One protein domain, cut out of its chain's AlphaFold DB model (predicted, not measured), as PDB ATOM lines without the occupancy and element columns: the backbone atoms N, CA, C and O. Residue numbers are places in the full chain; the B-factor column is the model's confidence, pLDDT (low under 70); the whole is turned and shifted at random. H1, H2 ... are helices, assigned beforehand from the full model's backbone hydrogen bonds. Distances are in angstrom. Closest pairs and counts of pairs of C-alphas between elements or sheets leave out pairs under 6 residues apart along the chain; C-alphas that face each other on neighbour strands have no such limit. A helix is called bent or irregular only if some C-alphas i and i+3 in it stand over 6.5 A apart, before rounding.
ATOM      1  N   TYR A   2     113.237 -22.081  -2.235       65.25
ATOM      2  CA  TYR A   2     111.821 -22.313  -1.929       65.25
ATOM      3  C   TYR A   2     111.192 -20.992  -1.469       65.25
ATOM      4  O   TYR A   2     111.664 -20.369  -0.521       65.25
ATOM      5  N   VAL A   3     110.165 -20.540  -2.178       64.75
ATOM      6  CA  VAL A   3     109.406 -19.331  -1.849       64.75
ATOM      7  C   VAL A   3     108.132 -19.802  -1.168       64.75
ATOM      8  O   VAL A   3     107.366 -20.549  -1.784       64.75
ATOM      9  N   SER A   4     107.911 -19.387   0.081       82.44
ATOM     10  CA  SER A   4     106.689 -19.743   0.802       82.44
ATOM     11  C   SER A   4     105.454 -19.291   0.022       82.44
ATOM     12  O   SER A   4     105.472 -18.282  -0.686       82.44
ATOM     13  N   GLU A   5     104.363 -20.040   0.143       82.25
ATOM     14  CA  GLU A   5     103.135 -19.751  -0.596       82.25
ATOM     15  C   GLU A   5     102.599 -18.340  -0.292       82.25
ATOM     16  O   GLU A   5     102.258 -17.583  -1.199       82.25
ATOM     17  N   HIS A   6     102.666 -17.919   0.974       85.06
ATOM     18  CA  HIS A   6     102.312 -16.563   1.402       85.06
ATOM     19  C   HIS A   6     103.125 -15.469   0.700       85.06
ATOM     20  O   HIS A   6     102.587 -14.410   0.371       85.06
ATOM     21  N   LEU A   7     104.415 -15.709   0.451       90.19
ATOM     22  CA  LEU A   7     105.261 -14.759  -0.261       90.19
ATOM     23  C   LEU A   7     104.836 -14.644  -1.733       90.19
ATOM     24  O   LEU A   7     104.745 -13.532  -2.250       90.19
ATOM     25  N   LYS A   8     104.474 -15.756  -2.384       90.44
ATOM     26  CA  LYS A   8     103.945 -15.736  -3.760       90.44
ATOM     27  C   LYS A   8     102.654 -14.916  -3.864       90.44
ATOM     28  O   LYS A   8     102.523 -14.104  -4.779       90.44
ATOM     29  N   TRP A   9     101.744 -15.047  -2.894       92.62
ATOM     30  CA  TRP A   9     100.518 -14.242  -2.845       92.62
ATOM     31  C   TRP A   9     100.795 -12.745  -2.668       92.62
ATOM     32  O   TRP A   9     100.220 -11.925  -3.386       92.62
ATOM     33  N   ARG A  10     101.724 -12.365  -1.778       93.94
ATOM     34  CA  ARG A  10     102.137 -10.958  -1.604       93.94
ATOM     35  C   ARG A  10     102.731 -10.369  -2.882       93.94
ATOM     36  O   ARG A  10     102.422  -9.228  -3.226       93.94
ATOM     37  N   ILE A  11     103.541 -11.147  -3.598       93.69
ATOM     38  CA  ILE A  11     104.119 -10.735  -4.879       93.69
ATOM     39  C   ILE A  11     103.011 -10.483  -5.911       93.69
ATOM     40  O   ILE A  11     103.005  -9.432  -6.552       93.69
ATOM     41  N   LEU A  12     102.042 -11.395  -6.036       93.44
ATOM     42  CA  LEU A  12     100.915 -11.216  -6.957       93.44
ATOM     43  C   LEU A  12     100.089  -9.966  -6.639       93.44
ATOM     44  O   LEU A  12      99.766  -9.199  -7.545       93.44
ATOM     45  N   ILE A  13      99.787  -9.725  -5.359       95.31
ATOM     46  CA  ILE A  13      99.071  -8.517  -4.931       95.31
ATOM     47  C   ILE A  13      99.888  -7.266  -5.285       95.31
ATOM     48  O   ILE A  13      99.338  -6.324  -5.850       95.31
ATOM     49  N   ALA A  14     101.202  -7.255  -5.035       95.19
ATOM     50  CA  ALA A  14     102.066  -6.126  -5.383       95.19
ATOM     51  C   ALA A  14     102.060  -5.819  -6.892       95.19
ATOM     52  O   ALA A  14     101.941  -4.659  -7.301       95.19
ATOM     53  N   GLN A  15     102.141  -6.856  -7.727       92.94
ATOM     54  CA  GLN A  15     102.098  -6.711  -9.182       92.94
ATOM     55  C   GLN A  15     100.729  -6.225  -9.677       92.94
ATOM     56  O   GLN A  15     100.676  -5.367 -10.563       92.94
ATOM     57  N   ALA A  16      99.634  -6.700  -9.077       93.44
ATOM     58  CA  ALA A  16      98.285  -6.217  -9.365       93.44
ATOM     59  C   ALA A  16      98.114  -4.739  -8.974       93.44
ATOM     60  O   ALA A  16      97.627  -3.946  -9.781       93.44
ATOM     61  N   LEU A  17      98.602  -4.333  -7.794       94.38
ATOM     62  CA  LEU A  17      98.581  -2.934  -7.353       94.38
ATOM     63  C   LEU A  17      99.310  -2.018  -8.342       94.38
ATOM     64  O   LEU A  17      98.769  -0.983  -8.730       94.38
ATOM     65  N   LYS A  18     100.501  -2.416  -8.814       92.06
ATOM     66  CA  LYS A  18     101.199  -1.690  -9.884       92.06
ATOM     67  C   LYS A  18     100.365  -1.649 -11.167       92.06
ATOM     68  O   LYS A  18     100.220  -0.591 -11.763       92.06
ATOM     69  N   SER A  19      99.812  -2.774 -11.611       90.31
ATOM     70  CA  SER A  19      99.053  -2.833 -12.868       90.31
ATOM     71  C   SER A  19      97.826  -1.910 -12.881       90.31
ATOM     72  O   SER A  19      97.521  -1.295 -13.909       90.31
ATOM     73  N   PHE A  20      97.125  -1.802 -11.750       89.88
ATOM     74  CA  PHE A  20      95.875  -1.050 -11.647       89.88
ATOM     75  C   PHE A  20      96.073   0.421 -11.287       89.88
ATOM     76  O   PHE A  20      95.360   1.275 -11.817       89.88
ATOM     77  N   HIS A  21      97.033   0.728 -10.410       89.12
ATOM     78  CA  HIS A  21      97.090   2.040  -9.762       89.12
ATOM     79  C   HIS A  21      98.258   2.921 -10.194       89.12
ATOM     80  O   HIS A  21      98.182   4.129  -9.977       89.12
ATOM     81  N   PHE A  22      99.295   2.354 -10.816       87.56
ATOM     82  CA  PHE A  22     100.460   3.104 -11.285       87.56
ATOM     83  C   PHE A  22     100.289   3.612 -12.720       87.56
ATOM     84  O   PHE A  22      99.841   2.884 -13.606       87.56
ATOM     85  N   GLU A  23     100.746   4.842 -12.954       83.12
ATOM     86  CA  GLU A  23     100.839   5.452 -14.279       83.12
ATOM     87  C   GLU A  23     102.183   6.168 -14.427       83.12
ATOM     88  O   GLU A  23     102.538   7.014 -13.609       83.12
ATOM     89  N   ARG A  24     102.940   5.827 -15.478       75.00
ATOM     90  CA  ARG A  24     104.331   6.278 -15.659       75.00
ATOM     91  C   ARG A  24     104.470   7.798 -15.743       75.00
ATOM     92  O   ARG A  24     105.436   8.341 -15.226       75.00
ATOM     93  N   GLU A  25     103.509   8.455 -16.379       77.75
ATOM     94  CA  GLU A  25     103.540   9.894 -16.672       77.75
ATOM     95  C   GLU A  25     102.779  10.728 -15.634       77.75
ATOM     96  O   GLU A  25     102.669  11.942 -15.758       77.75
ATOM     97  N   ASN A  26     102.261  10.095 -14.579       72.69
ATOM     98  CA  ASN A  26     101.460  10.768 -13.572       72.69
ATOM     99  C   ASN A  26     102.215  10.802 -12.241       72.69
ATOM    100  O   ASN A  26     102.269   9.813 -11.505       72.69
ATOM    101  N   ALA A  27     102.753  11.973 -11.895       63.03
ATOM    102  CA  ALA A  27     103.452  12.188 -10.629       63.03
ATOM    103  C   ALA A  27     102.575  11.843  -9.413       63.03
ATOM    104  O   ALA A  27     103.091  11.385  -8.390       63.03
ATOM    105  N   ASN A  28     101.248  11.984  -9.541       64.44
ATOM    106  CA  ASN A  28     100.312  11.640  -8.483       64.44
ATOM    107  C   ASN A  28     100.025  10.134  -8.363       64.44
ATOM    108  O   ASN A  28      99.495   9.714  -7.335       64.44
ATOM    109  N   ARG A  29     100.420   9.327  -9.357       70.56
ATOM    110  CA  ARG A  29     100.241   7.864  -9.426       70.56
ATOM    111  C   ARG A  29     101.570   7.128  -9.629       70.56
ATOM    112  O   ARG A  29     101.667   6.165 -10.390       70.56
ATOM    113  N   ASN A  30     102.602   7.578  -8.919       86.62
ATOM    114  CA  ASN A  30     103.902   6.913  -8.880       86.62
ATOM    115  C   ASN A  30     103.898   5.678  -7.945       86.62
ATOM    116  O   ASN A  30     103.017   5.516  -7.098       86.62
ATOM    117  N   LEU A  31     104.904   4.803  -8.084       89.56
ATOM    118  CA  LEU A  31     104.994   3.547  -7.321       89.56
ATOM    119  C   LEU A  31     105.068   3.749  -5.806       89.56
ATOM    120  O   LEU A  31     104.495   2.951  -5.064       89.56
ATOM    121  N   LYS A  32     105.740   4.809  -5.349       92.62
ATOM    122  CA  LYS A  32     105.865   5.120  -3.924       92.62
ATOM    123  C   LYS A  32     104.502   5.440  -3.320       92.62
ATOM    124  O   LYS A  32     104.157   4.861  -2.299       92.62
ATOM    125  N   ARG A  33     103.677   6.238  -4.004       91.19
ATOM    126  CA  ARG A  33     102.293   6.503  -3.577       91.19
ATOM    127  C   ARG A  33     101.416   5.260  -3.596       91.19
ATOM    128  O   ARG A  33     100.693   5.028  -2.640       91.19
ATOM    129  N   VAL A  34     101.490   4.429  -4.639       93.19
ATOM    130  CA  VAL A  34     100.731   3.161  -4.670       93.19
ATOM    131  C   VAL A  34     101.075   2.291  -3.455       93.19
ATOM    132  O   VAL A  34     100.191   1.698  -2.832       93.19
ATOM    133  N   PHE A  35     102.354   2.242  -3.090       95.56
ATOM    134  CA  PHE A  35     102.795   1.549  -1.890       95.56
ATOM    135  C   PHE A  35     102.289   2.219  -0.604       95.56
ATOM    136  O   PHE A  35     101.691   1.538   0.222       95.56
ATOM    137  N   GLU A  36     102.488   3.524  -0.426       94.75
ATOM    138  CA  GLU A  36     102.091   4.248   0.792       94.75
ATOM    139  C   GLU A  36     100.581   4.190   1.039       94.75
ATOM    140  O   GLU A  36     100.152   4.004   2.179       94.75
ATOM    141  N   THR A  37      99.785   4.288  -0.025       93.56
ATOM    142  CA  THR A  37      98.324   4.271   0.052       93.56
ATOM    143  C   THR A  37      97.771   2.862   0.259       93.56
ATOM    144  O   THR A  37      96.854   2.682   1.057       93.56
ATOM    145  N   PHE A  38      98.303   1.850  -0.438       95.06
ATOM    146  CA  PHE A  38      97.724   0.498  -0.436       95.06
ATOM    147  C   PHE A  38      98.721  -0.585  -0.019       95.06
ATOM    148  O   PHE A  38      98.441  -1.389   0.871       95.06
ATOM    149  N   GLY A  39      99.891  -0.620  -0.661       94.44
ATOM    150  CA  GLY A  39     100.865  -1.703  -0.502       94.44
ATOM    151  C   GLY A  39     101.347  -1.906   0.939       94.44
ATOM    152  O   GLY A  39     101.431  -3.048   1.387       94.44
ATOM    153  N   LYS A  40     101.601  -0.825   1.685       96.06
ATOM    154  CA  LYS A  40     102.054  -0.857   3.083       96.06
ATOM    155  C   LYS A  40     101.100  -1.664   3.965       96.06
ATOM    156  O   LYS A  40     101.553  -2.507   4.735       96.06
ATOM    157  N   TYR A  41      99.796  -1.426   3.828       94.75
ATOM    158  CA  TYR A  41      98.765  -2.058   4.654       94.75
ATOM    159  C   TYR A  41      98.450  -3.484   4.201       94.75
ATOM    160  O   TYR A  41      98.295  -4.371   5.033       94.75
ATOM    161  N   LEU A  42      98.394  -3.723   2.888       95.06
ATOM    162  CA  LEU A  42      98.022  -5.030   2.339       95.06
ATOM    163  C   LEU A  42      99.147  -6.065   2.426       95.06
ATOM    164  O   LEU A  42      98.884  -7.261   2.531       95.06
ATOM    165  N   LEU A  43     100.403  -5.624   2.339       95.00
ATOM    166  CA  LEU A  43     101.553  -6.525   2.245       95.00
ATOM    167  C   LEU A  43     102.355  -6.599   3.547       95.00
ATOM    168  O   LEU A  43     103.081  -7.577   3.742       95.00
ATOM    169  N   GLY A  44     102.245  -5.585   4.414       93.75
ATOM    170  CA  GLY A  44     102.983  -5.511   5.676       93.75
ATOM    171  C   GLY A  44     104.501  -5.552   5.475       93.75
ATOM    172  O   GLY A  44     105.192  -6.299   6.164       93.75
ATOM    173  N   THR A  45     105.021  -4.821   4.482       93.75
ATOM    174  CA  THR A  45     106.458  -4.792   4.136       93.75
ATOM    175  C   THR A  45     106.989  -3.370   4.035       93.75
ATOM    176  O   THR A  45     106.224  -2.410   4.035       93.75
ATOM    177  N   THR A  46     108.308  -3.234   3.880       96.19
ATOM    178  CA  THR A  46     108.956  -1.973   3.492       96.19
ATOM    179  C   THR A  46     108.784  -1.680   1.999       96.19
ATOM    180  O   THR A  46     108.475  -2.585   1.216       96.19
ATOM    181  N   TYR A  47     109.035  -0.429   1.598       95.38
ATOM    182  CA  TYR A  47     108.990  -0.025   0.189       95.38
ATOM    183  C   TYR A  47     110.037  -0.766  -0.655       95.38
ATOM    184  O   TYR A  47     109.719  -1.244  -1.739       95.38
ATOM    185  N   ASP A  48     111.248  -0.965  -0.135       95.12
ATOM    186  CA  ASP A  48     112.297  -1.708  -0.848       95.12
ATOM    187  C   ASP A  48     111.902  -3.170  -1.082       95.12
ATOM    188  O   ASP A  48     112.156  -3.748  -2.142       95.12
ATOM    189  N   THR A  49     111.219  -3.781  -0.111       94.31
ATOM    190  CA  THR A  49     110.672  -5.135  -0.267       94.31
ATOM    191  C   THR A  49     109.562  -5.160  -1.320       94.31
ATOM    192  O   THR A  49     109.523  -6.063  -2.154       94.31
ATOM    193  N   PHE A  50     108.706  -4.136  -1.354       94.81
ATOM    194  CA  PHE A  50     107.700  -3.978  -2.403       94.81
ATOM    195  C   PHE A  50     108.335  -3.842  -3.795       94.81
ATOM    196  O   PHE A  50     107.910  -4.532  -4.719       94.81
ATOM    197  N   LEU A  51     109.392  -3.036  -3.951       93.81
ATOM    198  CA  LEU A  51     110.134  -2.926  -5.212       93.81
ATOM    199  C   LEU A  51     110.722  -4.273  -5.647       93.81
ATOM    200  O   LEU A  51     110.637  -4.635  -6.821       93.81
ATOM    201  N   ASN A  52     111.240  -5.054  -4.698       93.06
ATOM    202  CA  ASN A  52     111.720  -6.407  -4.964       93.06
ATOM    203  C   ASN A  52     110.619  -7.337  -5.500       93.06
ATOM    204  O   ASN A  52     110.900  -8.150  -6.377       93.06
ATOM    205  N   TYR A  53     109.374  -7.219  -5.027       93.00
ATOM    206  CA  TYR A  53     108.245  -8.015  -5.535       93.00
ATOM    207  C   TYR A  53     107.858  -7.673  -6.981       93.00
ATOM    208  O   TYR A  53     107.270  -8.492  -7.689       93.00
ATOM    209  N   LEU A  54     108.190  -6.468  -7.446       91.25
ATOM    210  CA  LEU A  54     107.925  -6.046  -8.821       91.25
ATOM    211  C   LEU A  54     108.957  -6.586  -9.821       91.25
ATOM    212  O   LEU A  54     108.715  -6.511 -11.029       91.25
ATOM    213  N   ASN A  55     110.078  -7.133  -9.340       88.19
ATOM    214  CA  ASN A  55     111.082  -7.760 -10.185       88.19
ATOM    215  C   ASN A  55     110.594  -9.139 -10.667       88.19
ATOM    216  O   ASN A  55     110.575 -10.111  -9.909       88.19
ATOM    217  N   LYS A  56     110.215  -9.212 -11.947       78.56
ATOM    218  CA  LYS A  56     109.672 -10.424 -12.581       78.56
ATOM    219  C   LYS A  56     110.709 -11.525 -12.805       78.56
ATOM    220  O   LYS A  56     110.323 -12.677 -12.932       78.56
ATOM    221  N   GLU A  57     111.995 -11.192 -12.831       81.06
ATOM    222  CA  GLU A  57     113.075 -12.167 -13.040       81.06
ATOM    223  C   GLU A  57     113.436 -12.905 -11.745       81.06
ATOM    224  O   GLU A  57     114.037 -13.974 -11.765       81.06
ATOM    225  N   LYS A  58     113.045 -12.341 -10.597       80.69
ATOM    226  CA  LYS A  58     113.430 -12.844  -9.277       80.69
ATOM    227  C   LYS A  58     112.550 -13.996  -8.780       80.69
ATOM    228  O   LYS A  58     113.006 -14.792  -7.960       80.69
ATOM    229  N   TYR A  59     111.299 -14.085  -9.238       79.00
ATOM    230  CA  TYR A  59     110.314 -15.038  -8.721       79.00
ATOM    231  C   TYR A  59     109.487 -15.666  -9.848       79.00
ATOM    232  O   TYR A  59     108.782 -14.956 -10.563       79.00
ATOM    233  N   ASP A  60     109.489 -16.999  -9.953       79.00
ATOM    234  CA  ASP A  60     108.559 -17.707 -10.840       79.00
ATOM    235  C   ASP A  60     107.173 -17.823 -10.190       79.00
ATOM    236  O   ASP A  60     106.932 -18.622  -9.280       79.00
ATOM    237  N   ILE A  61     106.261 -16.979 -10.666       82.06
ATOM    238  CA  ILE A  61     104.845 -16.943 -10.272       82.06
ATOM    239  C   ILE A  61     103.914 -17.014 -11.489       82.06
ATOM    240  O   ILE A  61     102.719 -16.763 -11.370       82.06
ATOM    241  N   SER A  62     104.455 -17.359 -12.661       75.94
ATOM    242  CA  SER A  62     103.759 -17.333 -13.957       75.94
ATOM    243  C   SER A  62     102.484 -18.188 -13.999       75.94
ATOM    244  O   SER A  62     101.537 -17.869 -14.714       75.94
ATOM    245  N   LYS A  63     102.444 -19.259 -13.199       82.19
ATOM    246  CA  LYS A  63     101.319 -20.202 -13.112       82.19
ATOM    247  C   LYS A  63     100.258 -19.820 -12.078       82.19
ATOM    248  O   LYS A  63      99.233 -20.490 -11.996       82.19
ATOM    249  N   LEU A  64     100.493 -18.787 -11.271       87.62
ATOM    250  CA  LEU A  64      99.582 -18.386 -10.203       87.62
ATOM    251  C   LEU A  64      98.722 -17.204 -10.642       87.62
ATOM    252  O   LEU A  64      99.206 -16.242 -11.236       87.62
ATOM    253  N   LYS A  65      97.435 -17.265 -10.303       89.75
ATOM    254  CA  LYS A  65      96.477 -16.184 -10.532       89.75
ATOM    255  C   LYS A  65      95.764 -15.856  -9.233       89.75
ATOM    256  O   LYS A  65      95.445 -16.747  -8.450       89.75
TER     257      LYS A  65
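AT A GLANCE: This is residues 2 to 65 of the 124 residues of an uncharacterized protein of Alistipes shahii (UniProt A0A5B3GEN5). A long helix, H1, makes the spine of this small helical domain; H2 folds back on it as the second arm of a helical hairpin, and the short helix H3 crosses both, packed on one side of the pair. The length of the whole runs roughly along H1, from Tyr 2 before it to Asn 26 in the loop beyond its far end, and residues 54 to 65 wind on after H3 with no named element. The printed part has 64 residues, with three named helices in the order H1, H2, H3 and no named strand; the class is all helix. The whole is compact, with a radius of gyration of the C-alphas of 11.6 A, and elongated in outline, with spans of 36 by 21 by 18 A.

IN THESE COORDINATES: H1 comes first, residues 5 to 21, and is the longest helix with 17 residues. It measures 24.4 A from C-alpha 5 at (103.135, -19.751, -0.596) to C-alpha 21 at (97.090, 2.040, -9.762). H2, residues 31 to 43, measures 14.3 A. It is irregular: C-alphas 37 and 40 are 7.0 A apart. H3, residues 47 to 53, measures 9.9 A and ends at C-alpha 53, (108.245, -8.015, -5.535).

HOW THE PARTS SIT: H1 and H2 form a helical hairpin and touch, their closest C-alphas being those of Arg 10 and Leu 43, 5.9 A apart. They run opposite ways at a steep tilt of 36 degrees, only just beyond shallow; the line of H2 is a rough one. H1 touches H3 with residues 10 to 15 alone; the closest C-alphas are those of Ile 11 and Tyr 53, 5.0 A apart. These two helices stand about perpendicular, at 76 degrees. H2 and H3 touch as well, closest at the C-alphas of Phe 35 and Tyr 47, 6.7 A apart. Their lines are about perpendicular, at 80 degrees. The helix packing is mostly crossed: of the three pairs that touch, 0 are at a shallow tilt. In H1 and H3 every O i to N i+4 pair is within hydrogen-bond range; in H2 it is 7 of 9.

THE WHOLE: The two C-alphas farthest apart are those of Tyr 2 and Asn 26, at 36.6 A, while the first and last printed C-alphas, of Tyr 2 and Lys 65, are 18.6 A apart. The printed part has no cut. The link from H1 to H2, with 9 residues, is short, and the link from H2 to H3, with 3 residues, is tight. The C-alphas of residues 54 to 65 lie 5 to 17 A from the mean of all C-alphas. The mean pLDDT of the printed part is 87.6, and residues 2 to 3 and 27 to 28 of this predicted model are under 70.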